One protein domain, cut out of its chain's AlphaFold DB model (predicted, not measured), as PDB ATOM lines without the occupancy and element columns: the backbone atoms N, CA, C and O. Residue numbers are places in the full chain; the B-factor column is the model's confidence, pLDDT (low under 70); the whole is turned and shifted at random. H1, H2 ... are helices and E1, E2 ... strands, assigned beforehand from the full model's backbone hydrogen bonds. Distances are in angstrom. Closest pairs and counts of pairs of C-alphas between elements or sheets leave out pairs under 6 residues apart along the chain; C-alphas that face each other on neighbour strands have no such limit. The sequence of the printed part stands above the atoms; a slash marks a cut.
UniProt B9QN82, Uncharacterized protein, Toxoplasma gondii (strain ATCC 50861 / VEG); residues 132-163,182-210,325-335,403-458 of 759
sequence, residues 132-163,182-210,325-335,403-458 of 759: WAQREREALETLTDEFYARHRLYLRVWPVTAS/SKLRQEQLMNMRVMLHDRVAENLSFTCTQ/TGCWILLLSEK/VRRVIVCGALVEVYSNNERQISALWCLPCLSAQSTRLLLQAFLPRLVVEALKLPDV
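AT A GLANCE: This is residues 132 to 163, 182 to 210, 325 to 335 and 403 to 458 of the 759 residues of an uncharacterized protein of Toxoplasma gondii (strain ATCC 50861 / VEG) (UniProt B9QN82). A twisted four-stranded sheet forms the middle layer, with H3 packed slantwise on one face and the long H2 crossing the opposite face more loosely. H1 packs on H3 and only grazes the sheet. The printed part has 128 residues, in the order H1 E1 H2 E2 E3 E4 H3 for its named elements; the sheet runs E1 E2 E3 E4, all antiparallel, and the class is mixed, helices and strands. It is compact, with a radius of gyration of the C-alphas of 15.4 A and spans of 44 by 40 by 24 A.

IN THESE COORDINATES: H1, residues 132 to 150, begins at C-alpha (-4.299, -37.790, 5.228) and is 26.9 A long. E1 is residues 153 to 160, H2 182 to 208 (37.8 A), E2 326 to 335, E3 403 to 415 (33.8 A) and E4 421 to 428. H3, residues 434 to 452, ends at C-alpha (-11.781, -31.263, -10.984).

HOW THE PARTS SIT: Within hydrogen-bond range are N 156 and O 330 across the antiparallel neighbours E1 and E2, at 2.8 A, N 329 and O 411 across the antiparallel neighbours E2 and E3, at 2.9 A, and N 412 and O 425 across the hairpin E3 and E4, at 2.8 A. H3, kinked by 34 degrees near residue 446, is over E2, E3 and E4 at a height of 8.4 A; the C-alphas of Val 413 and Ala 452, the closest of E3 and H3, are 6.7 A apart. H2, on the opposite face at a height of 9.9 A, makes this three layers, helices on both faces of a sheet. H1 touches H3 at a steep tilt of 42 degrees, opposite ways, closest at the C-alphas of Thr 144 and Ala 443, 6.6 A. Every O i to N i+4 pair is within range in H1 and H2, and 13 of 15 in H3.

THE WHOLE: Cuts leave C-alphas 7.4 A apart from 163 to 182, 36.5 A from 210 to 325 and 5.9 A from 335 to 403. Residues 161 to 163 and 182 to 210 have pLDDT under 70.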
ATOM      1  N   TRP A 132      -3.223 -38.509   4.538       72.69
ATOM      2  CA  TRP A 132      -4.299 -37.790   5.228       72.69
ATOM      3  C   TRP A 132      -5.227 -37.065   4.242       72.69
ATOM      4  O   TRP A 132      -6.437 -37.201   4.359       72.69
ATOM      5  N   ALA A 133      -4.675 -36.414   3.213       76.56
ATOM      6  CA  ALA A 133      -5.447 -35.717   2.186       76.56
ATOM      7  C   ALA A 133      -6.260 -36.698   1.328       76.56
ATOM      8  O   ALA A 133      -7.374 -36.397   0.911       76.56
ATOM      9  N   GLN A 134      -5.730 -37.905   1.097       83.25
ATOM     10  CA  GLN A 134      -6.487 -38.969   0.441       83.25
ATOM     11  C   GLN A 134      -7.679 -39.435   1.293       83.25
ATOM     12  O   GLN A 134      -8.773 -39.591   0.759       83.25
ATOM     13  N   ARG A 135      -7.498 -39.605   2.611       85.00
ATOM     14  CA  ARG A 135      -8.604 -39.969   3.517       85.00
ATOM     15  C   ARG A 135      -9.666 -38.879   3.611       85.00
ATOM     16  O   ARG A 135     -10.845 -39.200   3.609       85.00
ATOM     17  N   GLU A 136      -9.260 -37.614   3.693       83.38
ATOM     18  CA  GLU A 136     -10.199 -36.485   3.723       83.38
ATOM     19  C   GLU A 136     -11.008 -36.400   2.432       83.38
ATOM     20  O   GLU A 136     -12.227 -36.258   2.466       83.38
ATOM     21  N   ARG A 137     -10.349 -36.600   1.288       86.62
ATOM     22  CA  ARG A 137     -11.031 -36.712   0.002       86.62
ATOM     23  C   ARG A 137     -12.056 -37.847  -0.003       86.62
ATOM     24  O   ARG A 137     -13.200 -37.615  -0.366       86.62
ATOM     25  N   GLU A 138     -11.662 -39.059   0.385       89.75
ATOM     26  CA  GLU A 138     -12.554 -40.230   0.407       89.75
ATOM     27  C   GLU A 138     -13.750 -40.026   1.351       89.75
ATOM     28  O   GLU A 138     -14.875 -40.408   1.027       89.75
ATOM     29  N   ALA A 139     -13.535 -39.377   2.494       87.75
ATOM     30  CA  ALA A 139     -14.593 -39.056   3.442       87.75
ATOM     31  C   ALA A 139     -15.561 -37.990   2.906       87.75
ATOM     32  O   ALA A 139     -16.773 -38.180   3.000       87.75
ATOM     33  N   LEU A 140     -15.057 -36.921   2.276       87.50
ATOM     34  CA  LEU A 140     -15.895 -35.922   1.608       87.50
ATOM     35  C   LEU A 140     -16.686 -36.543   0.449       87.50
ATOM     36  O   LEU A 140     -17.863 -36.236   0.259       87.50
ATOM     37  N   GLU A 141     -16.064 -37.442  -0.316       91.62
ATOM     38  CA  GLU A 141     -16.741 -38.184  -1.377       91.62
ATOM     39  C   GLU A 141     -17.879 -39.037  -0.809       91.62
ATOM     40  O   GLU A 141     -19.010 -38.917  -1.267       91.62
ATOM     41  N   THR A 142     -17.617 -39.796   0.257       92.19
ATOM     42  CA  THR A 142     -18.625 -40.628   0.933       92.19
ATOM     43  C   THR A 142     -19.790 -39.790   1.461       92.19
ATOM     44  O   THR A 142     -20.950 -40.114   1.224       92.19
ATOM     45  N   LEU A 143     -19.494 -38.677   2.133       88.94
ATOM     46  CA  LEU A 143     -20.497 -37.802   2.733       88.94
ATOM     47  C   LEU A 143     -21.359 -37.106   1.667       88.94
ATOM     48  O   LEU A 143     -22.582 -37.028   1.804       88.94
ATOM     49  N   THR A 144     -20.744 -36.646   0.573       90.19
ATOM     50  CA  THR A 144     -21.479 -36.056  -0.559       90.19
ATOM     51  C   THR A 144     -22.292 -37.098  -1.321       90.19
ATOM     52  O   THR A 144     -23.420 -36.802  -1.706       90.19
ATOM     53  N   ASP A 145     -21.790 -38.326  -1.476       91.44
ATOM     54  CA  ASP A 145     -22.518 -39.425  -2.118       91.44
ATOM     55  C   ASP A 145     -23.725 -39.876  -1.277       91.44
ATOM     56  O   ASP A 145     -24.806 -40.095  -1.827       91.44
ATOM     57  N   GLU A 146     -23.593 -39.945   0.052       89.38
ATOM     58  CA  GLU A 146     -24.714 -40.209   0.965       89.38
ATOM     59  C   GLU A 146     -25.783 -39.117   0.891       89.38
ATOM     60  O   GLU A 146     -26.979 -39.415   0.814       89.38
ATOM     61  N   PHE A 147     -25.360 -37.851   0.883       88.81
ATOM     62  CA  PHE A 147     -26.255 -36.713   0.717       88.81
ATOM     63  C   PHE A 147     -26.973 -36.774  -0.640       88.81
ATOM     64  O   PHE A 147     -28.202 -36.715  -0.698       88.81
ATOM     65  N   TYR A 148     -26.247 -36.982  -1.740       93.12
ATOM     66  CA  TYR A 148     -26.855 -37.096  -3.063       93.12
ATOM     67  C   TYR A 148     -27.826 -38.276  -3.147       93.12
ATOM     68  O   TYR A 148     -28.949 -38.099  -3.616       93.12
ATOM     69  N   ALA A 149     -27.466 -39.445  -2.615       89.94
ATOM     70  CA  ALA A 149     -28.350 -40.607  -2.578       89.94
ATOM     71  C   ALA A 149     -29.643 -40.327  -1.793       89.94
ATOM     72  O   ALA A 149     -30.734 -40.658  -2.269       89.94
ATOM     73  N   ARG A 150     -29.545 -39.663  -0.631       88.44
ATOM     74  CA  ARG A 150     -30.703 -39.278   0.196       88.44
ATOM     75  C   ARG A 150     -31.667 -38.363  -0.558       88.44
ATOM     76  O   ARG A 150     -32.879 -38.547  -0.464       88.44
ATOM     77  N   HIS A 151     -31.136 -37.437  -1.355       85.06
ATOM     78  CA  HIS A 151     -31.922 -36.476  -2.132       85.06
ATOM     79  C   HIS A 151     -32.198 -36.914  -3.580       85.06
ATOM     80  O   HIS A 151     -32.708 -36.124  -4.375       85.06
ATOM     81  N   ARG A 152     -31.895 -38.174  -3.940       90.69
ATOM     82  CA  ARG A 152     -32.027 -38.712  -5.313       90.69
ATOM     83  C   ARG A 152     -31.331 -37.840  -6.362       90.69
ATOM     84  O   ARG A 152     -31.832 -37.641  -7.474       90.69
ATOM     85  N   LEU A 153     -30.189 -37.294  -5.969       91.56
ATOM     86  CA  LEU A 153     -29.273 -36.563  -6.817       91.56
ATOM     87  C   LEU A 153     -28.196 -37.521  -7.330       91.56
ATOM     88  O   LEU A 153     -27.782 -38.455  -6.648       91.56
ATOM     89  N   TYR A 154     -27.737 -37.278  -8.548       92.38
ATOM     90  CA  TYR A 154     -26.751 -38.098  -9.228       92.38
ATOM     91  C   TYR A 154     -25.705 -37.186  -9.846       92.38
ATOM     92  O   TYR A 154     -26.006 -36.399 -10.748       92.38
ATOM     93  N   LEU A 155     -24.471 -37.304  -9.371       94.06
ATOM     94  CA  LEU A 155     -23.341 -36.604  -9.955       94.06
ATOM     95  C   LEU A 155     -22.881 -37.332 -11.221       94.06
ATOM     96  O   LEU A 155     -22.653 -38.542 -11.218       94.06
ATOM     97  N   ARG A 156     -22.724 -36.594 -12.316       93.38
ATOM     98  CA  ARG A 156     -22.198 -37.099 -13.580       93.38
ATOM     99  C   ARG A 156     -21.064 -36.205 -14.053       93.38
ATOM    100  O   ARG A 156     -21.288 -35.051 -14.404       93.38
ATOM    101  N   VAL A 157     -19.867 -36.773 -14.107       92.56
ATOM    102  CA  VAL A 157     -18.682 -36.122 -14.671       92.56
ATOM    103  C   VAL A 157     -18.532 -36.558 -16.123       92.56
ATOM    104  O   VAL A 157     -18.553 -37.750 -16.431       92.56
ATOM    105  N   TRP A 158     -18.404 -35.591 -17.023       87.88
ATOM    106  CA  TRP A 158     -18.212 -35.809 -18.447       87.88
ATOM    107  C   TRP A 158     -16.906 -35.151 -18.901       87.88
ATOM    108  O   TRP A 158     -16.877 -33.935 -19.109       87.88
ATOM    109  N   PRO A 159     -15.813 -35.915 -19.056       83.44
ATOM    110  CA  PRO A 159     -14.555 -35.361 -19.533       83.44
ATOM    111  C   PRO A 159     -14.691 -34.914 -20.992       83.44
ATOM    112  O   PRO A 159     -15.245 -35.625 -21.832       83.44
ATOM    113  N   VAL A 160     -14.159 -33.734 -21.282       79.31
ATOM    114  CA  VAL A 160     -14.051 -33.150 -22.619       79.31
ATOM    115  C   VAL A 160     -12.572 -32.938 -22.866       79.31
ATOM    116  O   VAL A 160     -11.991 -31.920 -22.512       79.31
ATOM    117  N   THR A 161     -11.931 -33.952 -23.418       69.81
ATOM    118  CA  THR A 161     -10.562 -33.818 -23.895       69.81
ATOM    119  C   THR A 161     -10.627 -33.289 -25.317       69.81
ATOM    120  O   THR A 161     -11.267 -33.934 -26.152       69.81
ATOM    121  N   ALA A 162      -9.965 -32.166 -25.607       60.84
ATOM    122  CA  ALA A 162      -9.584 -31.854 -26.977       60.84
ATOM    123  C   ALA A 162      -8.812 -33.071 -27.488       60.84
ATOM    124  O   ALA A 162      -7.768 -33.429 -26.938       60.84
ATOM    125  N   SER A 163      -9.383 -33.784 -28.456       52.50
ATOM    126  CA  SER A 163      -8.640 -34.811 -29.165       52.50
ATOM    127  C   SER A 163      -7.470 -34.090 -29.806       52.50
ATOM    128  O   SER A 163      -7.667 -33.241 -30.672       52.50
ATOM    129  N   SER A 182     -12.748 -41.814 -32.668       60.25
ATOM    130  CA  SER A 182     -12.355 -40.466 -32.237       60.25
ATOM    131  C   SER A 182     -13.306 -39.408 -32.797       60.25
ATOM    132  O   SER A 182     -13.799 -38.561 -32.048       60.25
ATOM    133  N   LYS A 183     -13.665 -39.530 -34.080       68.06
ATOM    134  CA  LYS A 183     -14.655 -38.674 -34.737       68.06
ATOM    135  C   LYS A 183     -16.040 -38.800 -34.102       68.06
ATOM    136  O   LYS A 183     -16.671 -37.787 -33.824       68.06
ATOM    137  N   LEU A 184     -16.485 -40.018 -33.790       65.12
ATOM    138  CA  LEU A 184     -17.777 -40.273 -33.144       65.12
ATOM    139  C   LEU A 184     -17.802 -39.714 -31.711       65.12
ATOM    140  O   LEU A 184     -18.819 -39.190 -31.261       65.12
ATOM    141  N   ARG A 185     -16.670 -39.746 -30.996       58.50
ATOM    142  CA  ARG A 185     -16.532 -39.128 -29.669       58.50
ATOM    143  C   ARG A 185     -16.558 -37.600 -29.738       58.50
ATOM    144  O   ARG A 185     -17.219 -36.973 -28.913       58.50
ATOM    145  N   GLN A 186     -15.886 -37.004 -30.721       60.16
ATOM    146  CA  GLN A 186     -15.928 -35.563 -30.972       60.16
ATOM    147  C   GLN A 186     -17.335 -35.113 -31.389       60.16
ATOM    148  O   GLN A 186     -17.839 -34.118 -30.875       60.16
ATOM    149  N   GLU A 187     -18.016 -35.887 -32.232       66.25
ATOM    150  CA  GLU A 187     -19.404 -35.655 -32.630       66.25
ATOM    151  C   GLU A 187     -20.367 -35.785 -31.441       66.25
ATOM    152  O   GLU A 187     -21.250 -34.950 -31.273       66.25
ATOM    153  N   GLN A 188     -20.170 -36.757 -30.544       56.69
ATOM    154  CA  GLN A 188     -20.926 -36.849 -29.289       56.69
ATOM    155  C   GLN A 188     -20.686 -35.646 -28.375       56.69
ATOM    156  O   GLN A 188     -21.634 -35.162 -27.761       56.69
ATOM    157  N   LEU A 189     -19.451 -35.142 -28.286       56.53
ATOM    158  CA  LEU A 189     -19.127 -33.936 -27.520       56.53
ATOM    159  C   LEU A 189     -19.762 -32.685 -28.138       56.53
ATOM    160  O   LEU A 189     -20.306 -31.866 -27.401       56.53
ATOM    161  N   MET A 190     -19.757 -32.560 -29.467       58.09
ATOM    162  CA  MET A 190     -20.437 -31.475 -30.185       58.09
ATOM    163  C   MET A 190     -21.949 -31.541 -30.004       58.09
ATOM    164  O   MET A 190     -22.557 -30.569 -29.561       58.09
ATOM    165  N   ASN A 191     -22.545 -32.709 -30.234       58.47
ATOM    166  CA  ASN A 191     -23.967 -32.939 -30.004       58.47
ATOM    167  C   ASN A 191     -24.336 -32.699 -28.546       58.47
ATOM    168  O   ASN A 191     -25.407 -32.183 -28.273       58.47
ATOM    169  N   MET A 192     -23.461 -33.016 -27.593       55.16
ATOM    170  CA  MET A 192     -23.699 -32.678 -26.198       55.16
ATOM    171  C   MET A 192     -23.575 -31.195 -25.910       55.16
ATOM    172  O   MET A 192     -24.365 -30.712 -25.119       55.16
ATOM    173  N   ARG A 193     -22.641 -30.465 -26.519       61.12
ATOM    174  CA  ARG A 193     -22.560 -29.006 -26.358       61.12
ATOM    175  C   ARG A 193     -23.829 -28.330 -26.874       61.12
ATOM    176  O   ARG A 193     -24.404 -27.519 -26.157       61.12
ATOM    177  N   VAL A 194     -24.303 -28.741 -28.052       57.91
ATOM    178  CA  VAL A 194     -25.559 -28.257 -28.648       57.91
ATOM    179  C   VAL A 194     -26.759 -28.686 -27.802       57.91
ATOM    180  O   VAL A 194     -27.495 -27.842 -27.312       57.91
ATOM    181  N   MET A 195     -26.897 -29.979 -27.496       53.59
ATOM    182  CA  MET A 195     -28.002 -30.477 -26.670       53.59
ATOM    183  C   MET A 195     -27.973 -29.951 -25.239       53.59
ATOM    184  O   MET A 195     -28.995 -30.003 -24.570       53.59
ATOM    185  N   LEU A 196     -26.826 -29.534 -24.705       55.56
ATOM    186  CA  LEU A 196     -26.738 -28.981 -23.358       55.56
ATOM    187  C   LEU A 196     -27.126 -27.511 -23.364       55.56
ATOM    188  O   LEU A 196     -27.850 -27.117 -22.462       55.56
ATOM    189  N   HIS A 197     -26.764 -26.750 -24.398       52.97
ATOM    190  CA  HIS A 197     -27.391 -25.458 -24.656       52.97
ATOM    191  C   HIS A 197     -28.911 -25.616 -24.787       52.97
ATOM    192  O   HIS A 197     -29.644 -24.970 -24.050       52.97
ATOM    193  N   ASP A 198     -29.383 -26.557 -25.606       52.66
ATOM    194  CA  ASP A 198     -30.815 -26.791 -25.804       52.66
ATOM    195  C   ASP A 198     -31.499 -27.325 -24.544       52.66
ATOM    196  O   ASP A 198     -32.636 -26.972 -24.275       52.66
ATOM    197  N   ARG A 199     -30.817 -28.129 -23.718       53.91
ATOM    198  CA  ARG A 199     -31.333 -28.592 -22.418       53.91
ATOM    199  C   ARG A 199     -31.320 -27.497 -21.371       53.91
ATOM    200  O   ARG A 199     -32.204 -27.481 -20.527       53.91
ATOM    201  N   VAL A 200     -30.323 -26.618 -21.369       51.12
ATOM    202  CA  VAL A 200     -30.286 -25.439 -20.498       51.12
ATOM    203  C   VAL A 200     -31.388 -24.478 -20.931       51.12
ATOM    204  O   VAL A 200     -32.146 -24.042 -20.076       51.12
ATOM    205  N   ALA A 201     -31.576 -24.252 -22.230       51.50
ATOM    206  CA  ALA A 201     -32.672 -23.475 -22.796       51.50
ATOM    207  C   ALA A 201     -34.047 -24.130 -22.560       51.50
ATOM    208  O   ALA A 201     -34.996 -23.434 -22.215       51.50
ATOM    209  N   GLU A 202     -34.183 -25.457 -22.654       49.16
ATOM    210  CA  GLU A 202     -35.393 -26.200 -22.260       49.16
ATOM    211  C   GLU A 202     -35.649 -26.066 -20.758       49.16
ATOM    212  O   GLU A 202     -36.779 -25.819 -20.352       49.16
ATOM    213  N   ASN A 203     -34.620 -26.206 -19.918       44.47
ATOM    214  CA  ASN A 203     -34.758 -26.031 -18.473       44.47
ATOM    215  C   ASN A 203     -35.186 -24.592 -18.148       44.47
ATOM    216  O   ASN A 203     -36.114 -24.413 -17.366       44.47
ATOM    217  N   LEU A 204     -34.570 -23.591 -18.788       41.31
ATOM    218  CA  LEU A 204     -34.886 -22.170 -18.633       41.31
ATOM    219  C   LEU A 204     -36.292 -21.837 -19.151       41.31
ATOM    220  O   LEU A 204     -37.047 -21.154 -18.467       41.31
ATOM    221  N   SER A 205     -36.693 -22.349 -20.316       35.38
ATOM    222  CA  SER A 205     -38.033 -22.137 -20.887       35.38
ATOM    223  C   SER A 205     -39.124 -22.867 -20.099       35.38
ATOM    224  O   SER A 205     -40.217 -22.326 -19.907       35.38
ATOM    225  N   PHE A 206     -38.835 -24.046 -19.547       32.47
ATOM    226  CA  PHE A 206     -39.742 -24.756 -18.647       32.47
ATOM    227  C   PHE A 206     -39.938 -24.006 -17.324       32.47
ATOM    228  O   PHE A 206     -41.047 -23.977 -16.793       32.47
ATOM    229  N   THR A 207     -38.895 -23.353 -16.806       38.56
ATOM    230  CA  THR A 207     -39.020 -22.480 -15.632       38.56
ATOM    231  C   THR A 207     -39.682 -21.144 -15.971       38.56
ATOM    232  O   THR A 207     -40.508 -20.669 -15.197       38.56
ATOM    233  N   CYS A 208     -39.436 -20.586 -17.163       35.78
ATOM    234  CA  CYS A 208     -40.040 -19.329 -17.609       35.78
ATOM    235  C   CYS A 208     -41.549 -19.436 -17.863       35.78
ATOM    236  O   CYS A 208     -42.307 -18.533 -17.521       35.78
ATOM    237  N   THR A 209     -42.015 -20.573 -18.385       37.62
ATOM    238  CA  THR A 209     -43.450 -20.863 -18.589       37.62
ATOM    239  C   THR A 209     -44.214 -21.143 -17.281       37.62
ATOM    240  O   THR A 209     -45.430 -21.382 -17.294       37.62
ATOM    241  N   GLN A 210     -43.522 -21.099 -16.136       39.72
ATOM    242  CA  GLN A 210     -44.080 -21.312 -14.799       39.72
ATOM    243  C   GLN A 210     -44.044 -20.077 -13.890       39.72
ATOM    244  O   GLN A 210     -44.575 -20.164 -12.782       39.72
ATOM    245  N   THR A 325      -9.517 -28.487 -23.139       81.94
ATOM    246  CA  THR A 325      -9.365 -29.629 -22.238       81.94
ATOM    247  C   THR A 325     -10.077 -29.316 -20.936       81.94
ATOM    248  O   THR A 325      -9.817 -28.295 -20.318       81.94
ATOM    249  N   GLY A 326     -11.008 -30.166 -20.515       89.56
ATOM    250  CA  GLY A 326     -11.850 -29.881 -19.361       89.56
ATOM    251  C   GLY A 326     -12.846 -30.984 -19.035       89.56
ATOM    252  O   GLY A 326     -12.743 -32.112 -19.523       89.56
ATOM    253  N   CYS A 327     -13.846 -30.670 -18.219       91.06
ATOM    254  CA  CYS A 327     -14.996 -31.541 -17.999       91.06
ATOM    255  C   CYS A 327     -16.269 -30.766 -17.659       91.06
ATOM    256  O   CYS A 327     -16.227 -29.693 -17.061       91.06
ATOM    257  N   TRP A 328     -17.409 -31.374 -17.973       91.62
ATOM    258  CA  TRP A 328     -18.703 -30.980 -17.428       91.62
ATOM    259  C   TRP A 328     -18.982 -31.795 -16.178       91.62
ATOM    260  O   TRP A 328     -18.850 -33.017 -16.195       91.62
ATOM    261  N   ILE A 329     -19.410 -31.141 -15.111       94.38
ATOM    262  CA  ILE A 329     -19.823 -31.808 -13.879       94.38
ATOM    263  C   ILE A 329     -21.279 -31.436 -13.659       94.38
ATOM    264  O   ILE A 329     -21.600 -30.268 -13.473       94.38
ATOM    265  N   LEU A 330     -22.170 -32.419 -13.748       93.75
ATOM    266  CA  LEU A 330     -23.616 -32.224 -13.715       93.75
ATOM    267  C   LEU A 330     -24.208 -32.939 -12.508       93.75
ATOM    268  O   LEU A 330     -23.945 -34.119 -12.299       93.75
ATOM    269  N   LEU A 331     -25.059 -32.249 -11.762       94.50
ATOM    270  CA  LEU A 331     -25.863 -32.812 -10.690       94.50
ATOM    271  C   LEU A 331     -27.302 -32.972 -11.187       94.50
ATOM    272  O   LEU A 331     -28.000 -31.998 -11.477       94.50
ATOM    273  N   LEU A 332     -27.729 -34.220 -11.341       92.31
ATOM    274  CA  LEU A 332     -29.020 -34.604 -11.907       92.31
ATOM    275  C   LEU A 332     -29.974 -35.026 -10.791       92.31
ATOM    276  O   LEU A 332     -29.569 -35.784  -9.926       92.31
ATOM    277  N   SER A 333     -31.240 -34.628 -10.843       90.31
ATOM    278  CA  SER A 333     -32.307 -35.178  -9.997       90.31
ATOM    279  C   SER A 333     -33.253 -36.028 -10.831       90.31
ATOM    280  O   SER A 333     -33.510 -35.735 -12.003       90.31
ATOM    281  N   GLU A 334     -33.783 -37.092 -10.241       85.50
ATOM    282  CA  GLU A 334     -34.858 -37.874 -10.843       85.50
ATOM    283  C   GLU A 334     -36.216 -37.242 -10.536       85.50
ATOM    284  O   GLU A 334     -36.748 -37.354  -9.432       85.50
ATOM    285  N   LYS A 335     -36.811 -36.607 -11.549       77.12
ATOM    286  CA  LYS A 335     -38.185 -36.125 -11.490       77.12
ATOM    287  C   LYS A 335     -39.121 -37.235 -11.950       77.12
ATOM    288  O   LYS A 335     -39.075 -37.687 -13.098       77.12
ATOM    289  N   VAL A 403     -39.613 -41.825 -15.436       72.69
ATOM    290  CA  VAL A 403     -38.641 -41.037 -14.665       72.69
ATOM    291  C   VAL A 403     -37.836 -40.187 -15.646       72.69
ATOM    292  O   VAL A 403     -37.155 -40.727 -16.517       72.69
ATOM    293  N   ARG A 404     -37.909 -38.856 -15.523       78.12
ATOM    294  CA  ARG A 404     -37.081 -37.926 -16.308       78.12
ATOM    295  C   ARG A 404     -36.001 -37.345 -15.406       78.12
ATOM    296  O   ARG A 404     -36.284 -36.861 -14.317       78.12
ATOM    297  N   ARG A 405     -34.753 -37.375 -15.871       80.44
ATOM    298  CA  ARG A 405     -33.633 -36.736 -15.170       80.44
ATOM    299  C   ARG A 405     -33.580 -35.255 -15.528       80.44
ATOM    300  O   ARG A 405     -33.600 -34.918 -16.711       80.44
ATOM    301  N   VAL A 406     -33.517 -34.401 -14.515       83.31
ATOM    302  CA  VAL A 406     -33.433 -32.940 -14.636       83.31
ATOM    303  C   VAL A 406     -32.082 -32.491 -14.096       83.31
ATOM    304  O   VAL A 406     -31.640 -32.987 -13.065       83.31
ATOM    305  N   ILE A 407     -31.404 -31.578 -14.791       87.25
ATOM    306  CA  ILE A 407     -30.151 -30.988 -14.303       87.25
ATOM    307  C   ILE A 407     -30.517 -29.941 -13.253       87.25
ATOM    308  O   ILE A 407     -31.176 -28.961 -13.581       87.25
ATOM    309  N   VAL A 408     -30.106 -30.158 -12.005       90.50
ATOM    310  CA  VAL A 408     -30.384 -29.237 -10.891       90.50
ATOM    311  C   VAL A 408     -29.238 -28.248 -10.699       90.50
ATOM    312  O   VAL A 408     -29.463 -27.082 -10.393       90.50
ATOM    313  N   CYS A 409     -28.004 -28.696 -10.916       93.62
ATOM    314  CA  CYS A 409     -26.815 -27.853 -10.903       93.62
ATOM    315  C   CYS A 409     -25.793 -28.405 -11.895       93.62
ATOM    316  O   CYS A 409     -25.791 -29.601 -12.197       93.62
ATOM    317  N   GLY A 410     -24.935 -27.549 -12.430       94.25
ATOM    318  CA  GLY A 410     -23.809 -27.986 -13.227       94.25
ATOM    319  C   GLY A 410     -22.680 -26.972 -13.234       94.25
ATOM    320  O   GLY A 410     -22.871 -25.800 -12.915       94.25
ATOM    321  N   ALA A 411     -21.496 -27.450 -13.586       95.06
ATOM    322  CA  ALA A 411     -20.312 -26.637 -13.764       95.06
ATOM    323  C   ALA A 411     -19.503 -27.095 -14.976       95.06
ATOM    324  O   ALA A 411     -19.505 -28.273 -15.350       95.06
ATOM    325  N   LEU A 412     -18.781 -26.143 -15.554       91.88
ATOM    326  CA  LEU A 412     -17.783 -26.349 -16.586       91.88
ATOM    327  C   LEU A 412     -16.409 -26.089 -15.977       91.88
ATOM    328  O   LEU A 412     -16.165 -25.004 -15.450       91.88
ATOM    329  N   VAL A 413     -15.527 -27.080 -16.054       93.19
ATOM    330  CA  VAL A 413     -14.146 -26.975 -15.588       93.19
ATOM    331  C   VAL A 413     -13.220 -27.009 -16.792       93.19
ATOM    332  O   VAL A 413     -13.246 -27.974 -17.552       93.19
ATOM    333  N   GLU A 414     -12.402 -25.978 -16.939       89.94
ATOM    334  CA  GLU A 414     -11.291 -25.901 -17.882       89.94
ATOM    335  C   GLU A 414      -9.998 -26.349 -17.209       89.94
ATOM    336  O   GLU A 414      -9.744 -26.039 -16.047       89.94
ATOM    337  N   VAL A 415      -9.182 -27.089 -17.948       89.00
ATOM    338  CA  VAL A 415      -7.825 -27.478 -17.577       89.00
ATOM    339  C   VAL A 415      -6.891 -26.858 -18.601       89.00
ATOM    340  O   VAL A 415      -6.911 -27.233 -19.774       89.00
ATOM    341  N   TYR A 416      -6.082 -25.904 -18.161       84.31
ATOM    342  CA  TYR A 416      -5.114 -25.220 -19.006       84.31
ATOM    343  C   TYR A 416      -3.850 -26.064 -19.216       84.31
ATOM    344  O   TYR A 416      -3.581 -27.035 -18.508       84.31
ATOM    345  N   SER A 417      -3.028 -25.662 -20.186       82.31
ATOM    346  CA  SER A 417      -1.766 -26.335 -20.534       82.31
ATOM    347  C   SER A 417      -0.715 -26.325 -19.415       82.31
ATOM    348  O   SER A 417       0.208 -27.134 -19.428       82.31
ATOM    349  N   ASN A 418      -0.849 -25.426 -18.437       83.38
ATOM    350  CA  ASN A 418      -0.044 -25.378 -17.215       83.38
ATOM    351  C   ASN A 418      -0.612 -26.260 -16.079       83.38
ATOM    352  O   ASN A 418      -0.088 -26.216 -14.968       83.38
ATOM    353  N   ASN A 419      -1.647 -27.066 -16.347       84.44
ATOM    354  CA  ASN A 419      -2.399 -27.875 -15.380       84.44
ATOM    355  C   ASN A 419      -3.179 -27.076 -14.327       84.44
ATOM    356  O   ASN A 419      -3.665 -27.651 -13.347       84.44
ATOM    357  N   GLU A 420      -3.342 -25.766 -14.523       87.62
ATOM    358  CA  GLU A 420      -4.291 -24.992 -13.733       87.62
ATOM    359  C   GLU A 420      -5.715 -25.375 -14.131       87.62
ATOM    360  O   GLU A 420      -6.030 -25.572 -15.306       87.62
ATOM    361  N   ARG A 421      -6.571 -25.523 -13.120       89.25
ATOM    362  CA  ARG A 421      -7.967 -25.925 -13.279       89.25
ATOM    363  C   ARG A 421      -8.845 -24.745 -12.891       89.25
ATOM    364  O   ARG A 421      -8.766 -24.284 -11.753       89.25
ATOM    365  N   GLN A 422      -9.681 -24.281 -13.809       90.19
ATOM    366  CA  GLN A 422     -10.578 -23.149 -13.603       90.19
ATOM    367  C   GLN A 422     -12.029 -23.591 -13.753       90.19
ATOM    368  O   GLN A 422     -12.377 -24.341 -14.658       90.19
ATOM    369  N   ILE A 423     -12.896 -23.111 -12.863       91.31
ATOM    370  CA  ILE A 423     -14.344 -23.239 -13.037       91.31
ATOM    371  C   ILE A 423     -14.778 -22.099 -13.960       91.31
ATOM    372  O   ILE A 423     -14.866 -20.951 -13.528       91.31
ATOM    373  N   SER A 424     -15.011 -22.405 -15.232       86.50
ATOM    374  CA  SER A 424     -15.357 -21.408 -16.252       86.50
ATOM    375  C   SER A 424     -16.832 -21.033 -16.231       86.50
ATOM    376  O   SER A 424     -17.194 -19.913 -16.577       86.50
ATOM    377  N   ALA A 425     -17.692 -21.955 -15.796       88.69
ATOM    378  CA  ALA A 425     -19.107 -21.684 -15.599       88.69
ATOM    379  C   ALA A 425     -19.675 -22.522 -14.453       88.69
ATOM    380  O   ALA A 425     -19.266 -23.663 -14.241       88.69
ATOM    381  N   LEU A 426     -20.658 -21.959 -13.755       90.56
ATOM    382  CA  LEU A 426     -21.451 -22.614 -12.721       90.56
ATOM    383  C   LEU A 426     -22.899 -22.151 -12.881       90.56
ATOM    384  O   LEU A 426     -23.151 -20.953 -12.983       90.56
ATOM    385  N   TRP A 427     -23.847 -23.081 -12.905       90.69
ATOM    386  CA  TRP A 427     -25.270 -22.759 -12.991       90.69
ATOM    387  C   TRP A 427     -26.098 -23.670 -12.091       90.69
ATOM    388  O   TRP A 427     -25.750 -24.822 -11.823       90.69
ATOM    389  N   CYS A 428     -27.222 -23.136 -11.629       90.31
ATOM    390  CA  CYS A 428     -28.229 -23.849 -10.854       90.31
ATOM    391  C   CYS A 428     -29.585 -23.708 -11.541       90.31
ATOM    392  O   CYS A 428     -29.794 -22.811 -12.359       90.31
ATOM    393  N   LEU A 429     -30.508 -24.604 -11.210       85.56
ATOM    394  CA  LEU A 429     -31.884 -24.529 -11.669       85.56
ATOM    395  C   LEU A 429     -32.521 -23.226 -11.140       85.56
ATOM    396  O   LEU A 429     -32.520 -23.005  -9.928       85.56
ATOM    397  N   PRO A 430     -33.071 -22.362 -12.009       75.25
ATOM    398  CA  PRO A 430     -33.475 -21.003 -11.632       75.25
ATOM    399  C   PRO A 430     -34.742 -20.955 -10.769       75.25
ATOM    400  O   PRO A 430     -35.057 -19.914 -10.205       75.25
ATOM    401  N   CYS A 431     -35.487 -22.059 -10.670       80.88
ATOM    402  CA  CYS A 431     -36.676 -22.148  -9.825       80.88
ATOM    403  C   CYS A 431     -36.384 -22.595  -8.386       80.88
ATOM    404  O   CYS A 431     -37.322 -22.770  -7.612       80.88
ATOM    405  N   LEU A 432     -35.116 -22.798  -8.021       80.81
ATOM    406  CA  LEU A 432     -34.741 -23.047  -6.631       80.81
ATOM    407  C   LEU A 432     -34.826 -21.747  -5.831       80.81
ATOM    408  O   LEU A 432     -34.381 -20.698  -6.300       80.81
ATOM    409  N   SER A 433     -35.322 -21.818  -4.594       86.62
ATOM    410  CA  SER A 433     -35.199 -20.683  -3.677       86.62
ATOM    411  C   SER A 433     -33.726 -20.340  -3.417       86.62
ATOM    412  O   SER A 433     -32.825 -21.170  -3.598       86.62
ATOM    413  N   ALA A 434     -33.459 -19.121  -2.943       81.00
ATOM    414  CA  ALA A 434     -32.109 -18.713  -2.553       81.00
ATOM    415  C   ALA A 434     -31.514 -19.643  -1.476       81.00
ATOM    416  O   ALA A 434     -30.331 -19.982  -1.532       81.00
ATOM    417  N   GLN A 435     -32.342 -20.109  -0.533       83.69
ATOM    418  CA  GLN A 435     -31.927 -21.048   0.510       83.69
ATOM    419  C   GLN A 435     -31.555 -22.411  -0.085       83.69
ATOM    420  O   GLN A 435     -30.458 -22.902   0.169       83.69
ATOM    421  N   SER A 436     -32.406 -22.991  -0.930       85.81
ATOM    422  CA  SER A 436     -32.135 -24.282  -1.578       85.81
ATOM    423  C   SER A 436     -30.932 -24.223  -2.513       85.81
ATOM    424  O   SER A 436     -30.111 -25.138  -2.515       85.81
ATOM    425  N   THR A 437     -30.774 -23.123  -3.250       87.19
ATOM    426  CA  THR A 437     -29.594 -22.868  -4.088       87.19
ATOM    427  C   THR A 437     -28.328 -22.824  -3.241       87.19
ATOM    428  O   THR A 437     -27.339 -23.474  -3.573       87.19
ATOM    429  N   ARG A 438     -28.358 -22.109  -2.109       87.38
ATOM    430  CA  ARG A 438     -27.231 -22.050  -1.174       87.38
ATOM    431  C   ARG A 438     -26.873 -23.438  -0.645       87.38
ATOM    432  O   ARG A 438     -25.709 -23.811  -0.721       87.38
ATOM    433  N   LEU A 439     -27.849 -24.197  -0.148       84.06
ATOM    434  CA  LEU A 439     -27.642 -25.552   0.378       84.06
ATOM    435  C   LEU A 439     -27.062 -26.490  -0.691       84.06
ATOM    436  O   LEU A 439     -26.085 -27.199  -0.451       84.06
ATOM    437  N   LEU A 440     -27.608 -26.431  -1.906       88.25
ATOM    438  CA  LEU A 440     -27.128 -27.214  -3.036       88.25
ATOM    439  C   LEU A 440     -25.675 -26.876  -3.384       88.25
ATOM    440  O   LEU A 440     -24.865 -27.782  -3.555       88.25
ATOM    441  N   LEU A 441     -25.329 -25.589  -3.456       90.12
ATOM    442  CA  LEU A 441     -23.967 -25.139  -3.749       90.12
ATOM    443  C   LEU A 441     -22.981 -25.503  -2.637       90.12
ATOM    444  O   LEU A 441     -21.849 -25.878  -2.936       90.12
ATOM    445  N   GLN A 442     -23.406 -25.453  -1.373       87.81
ATOM    446  CA  GLN A 442     -22.592 -25.883  -0.232       87.81
ATOM    447  C   GLN A 442     -22.212 -27.364  -0.323       87.81
ATOM    448  O   GLN A 442     -21.082 -27.716  -0.004       87.81
ATOM    449  N   ALA A 443     -23.112 -28.216  -0.816       87.12
ATOM    450  CA  ALA A 443     -22.820 -29.628  -1.052       87.12
ATOM    451  C   ALA A 443     -22.099 -29.889  -2.388       87.12
ATOM    452  O   ALA A 443     -21.320 -30.835  -2.511       87.12
ATOM    453  N   PHE A 444     -22.372 -29.087  -3.420       93.12
ATOM    454  CA  PHE A 444     -21.861 -29.305  -4.774       93.12
ATOM    455  C   PHE A 444     -20.434 -28.791  -4.973       93.12
ATOM    456  O   PHE A 444     -19.628 -29.486  -5.584       93.12
ATOM    457  N   LEU A 445     -20.087 -27.610  -4.451       92.31
ATOM    458  CA  LEU A 445     -18.776 -26.990  -4.679       92.31
ATOM    459  C   LEU A 445     -17.594 -27.803  -4.118       92.31
ATOM    460  O   LEU A 445     -16.615 -27.973  -4.849       92.31
ATOM    461  N   PRO A 446     -17.643 -28.361  -2.892       90.06
ATOM    462  CA  PRO A 446     -16.557 -29.208  -2.398       90.06
ATOM    463  C   PRO A 446     -16.349 -30.433  -3.293       90.06
ATOM    464  O   PRO A 446     -15.223 -30.747  -3.685       90.06
ATOM    465  N   ARG A 447     -17.448 -31.080  -3.705       92.31
ATOM    466  CA  ARG A 447     -17.379 -32.231  -4.606       92.31
ATOM    467  C   ARG A 447     -16.868 -31.849  -5.995       92.31
ATOM    468  O   ARG A 447     -16.077 -32.588  -6.573       92.31
ATOM    469  N   LEU A 448     -17.263 -30.683  -6.503       93.38
ATOM    470  CA  LEU A 448     -16.797 -30.133  -7.773       93.38
ATOM    471  C   LEU A 448     -15.271 -29.993  -7.796       93.38
ATOM    472  O   LEU A 448     -14.635 -30.420  -8.757       93.38
ATOM    473  N   VAL A 449     -14.680 -29.443  -6.732       90.19
ATOM    474  CA  VAL A 449     -13.220 -29.290  -6.609       90.19
ATOM    475  C   VAL A 449     -12.527 -30.652  -6.592       90.19
ATOM    476  O   VAL A 449     -11.529 -30.851  -7.288       90.19
ATOM    477  N   VAL A 450     -13.071 -31.616  -5.846       90.88
ATOM    478  CA  VAL A 450     -12.523 -32.977  -5.785       90.88
ATOM    479  C   VAL A 450     -12.527 -33.653  -7.154       90.88
ATOM    480  O   VAL A 450     -11.531 -34.281  -7.520       90.88
ATOM    481  N   GLU A 451     -13.617 -33.531  -7.910       91.81
ATOM    482  CA  GLU A 451     -13.734 -34.097  -9.256       91.81
ATOM    483  C   GLU A 451     -12.845 -33.360 -10.267       91.81
ATOM    484  O   GLU A 451     -12.182 -34.008 -11.075       91.81
ATOM    485  N   ALA A 452     -12.722 -32.032 -10.170       89.44
ATOM    486  CA  ALA A 452     -11.781 -31.263 -10.984       89.44
ATOM    487  C   ALA A 452     -10.341 -31.772 -10.795       89.44
ATOM    488  O   ALA A 452      -9.620 -31.986 -11.768       89.44
ATOM    489  N   LEU A 453      -9.937 -32.062  -9.556       87.56
ATOM    490  CA  LEU A 453      -8.618 -32.621  -9.243       87.56
ATOM    491  C   LEU A 453      -8.440 -34.090  -9.672       87.56
ATOM    492  O   LEU A 453      -7.311 -34.573  -9.672       87.56
ATOM    493  N   LYS A 454      -9.506 -34.829 -10.027       88.94
ATOM    494  CA  LYS A 454      -9.382 -36.163 -10.664       88.94
ATOM    495  C   LYS A 454      -9.007 -36.068 -12.138       88.94
ATOM    496  O   LYS A 454      -8.593 -37.077 -12.709       88.94
ATOM    497  N   LEU A 455      -9.184 -34.903 -12.761       85.56
ATOM    498  CA  LEU A 455      -8.905 -34.745 -14.180       85.56
ATOM    499  C   LEU A 455      -7.415 -34.956 -14.456       85.56
ATOM    500  O   LEU A 455      -6.587 -34.442 -13.695       85.56
ATOM    501  N   PRO A 456      -7.075 -35.689 -15.530       82.62
ATOM    502  CA  PRO A 456      -5.691 -35.914 -15.904       82.62
ATOM    503  C   PRO A 456      -5.007 -34.586 -16.233       82.62
ATOM    504  O   PRO A 456      -5.619 -33.690 -16.815       82.62
ATOM    505  N   ASP A 457      -3.733 -34.487 -15.871       82.38
ATOM    506  CA  ASP A 457      -2.892 -33.358 -16.248       82.38
ATOM    507  C   ASP A 457      -2.706 -33.340 -17.778       82.38
ATOM    508  O   ASP A 457      -2.499 -34.381 -18.416       82.38
ATOM    509  N   VAL A 458      -2.782 -32.151 -18.369       80.00
ATOM    510  CA  VAL A 458      -2.504 -31.908 -19.783       80.00
ATOM    511  C   VAL A 458      -0.994 -32.003 -19.964       80.00
ATOM    512  O   VAL A 458      -0.234 -31.094 -19.629       80.00
TER     513      VAL A 458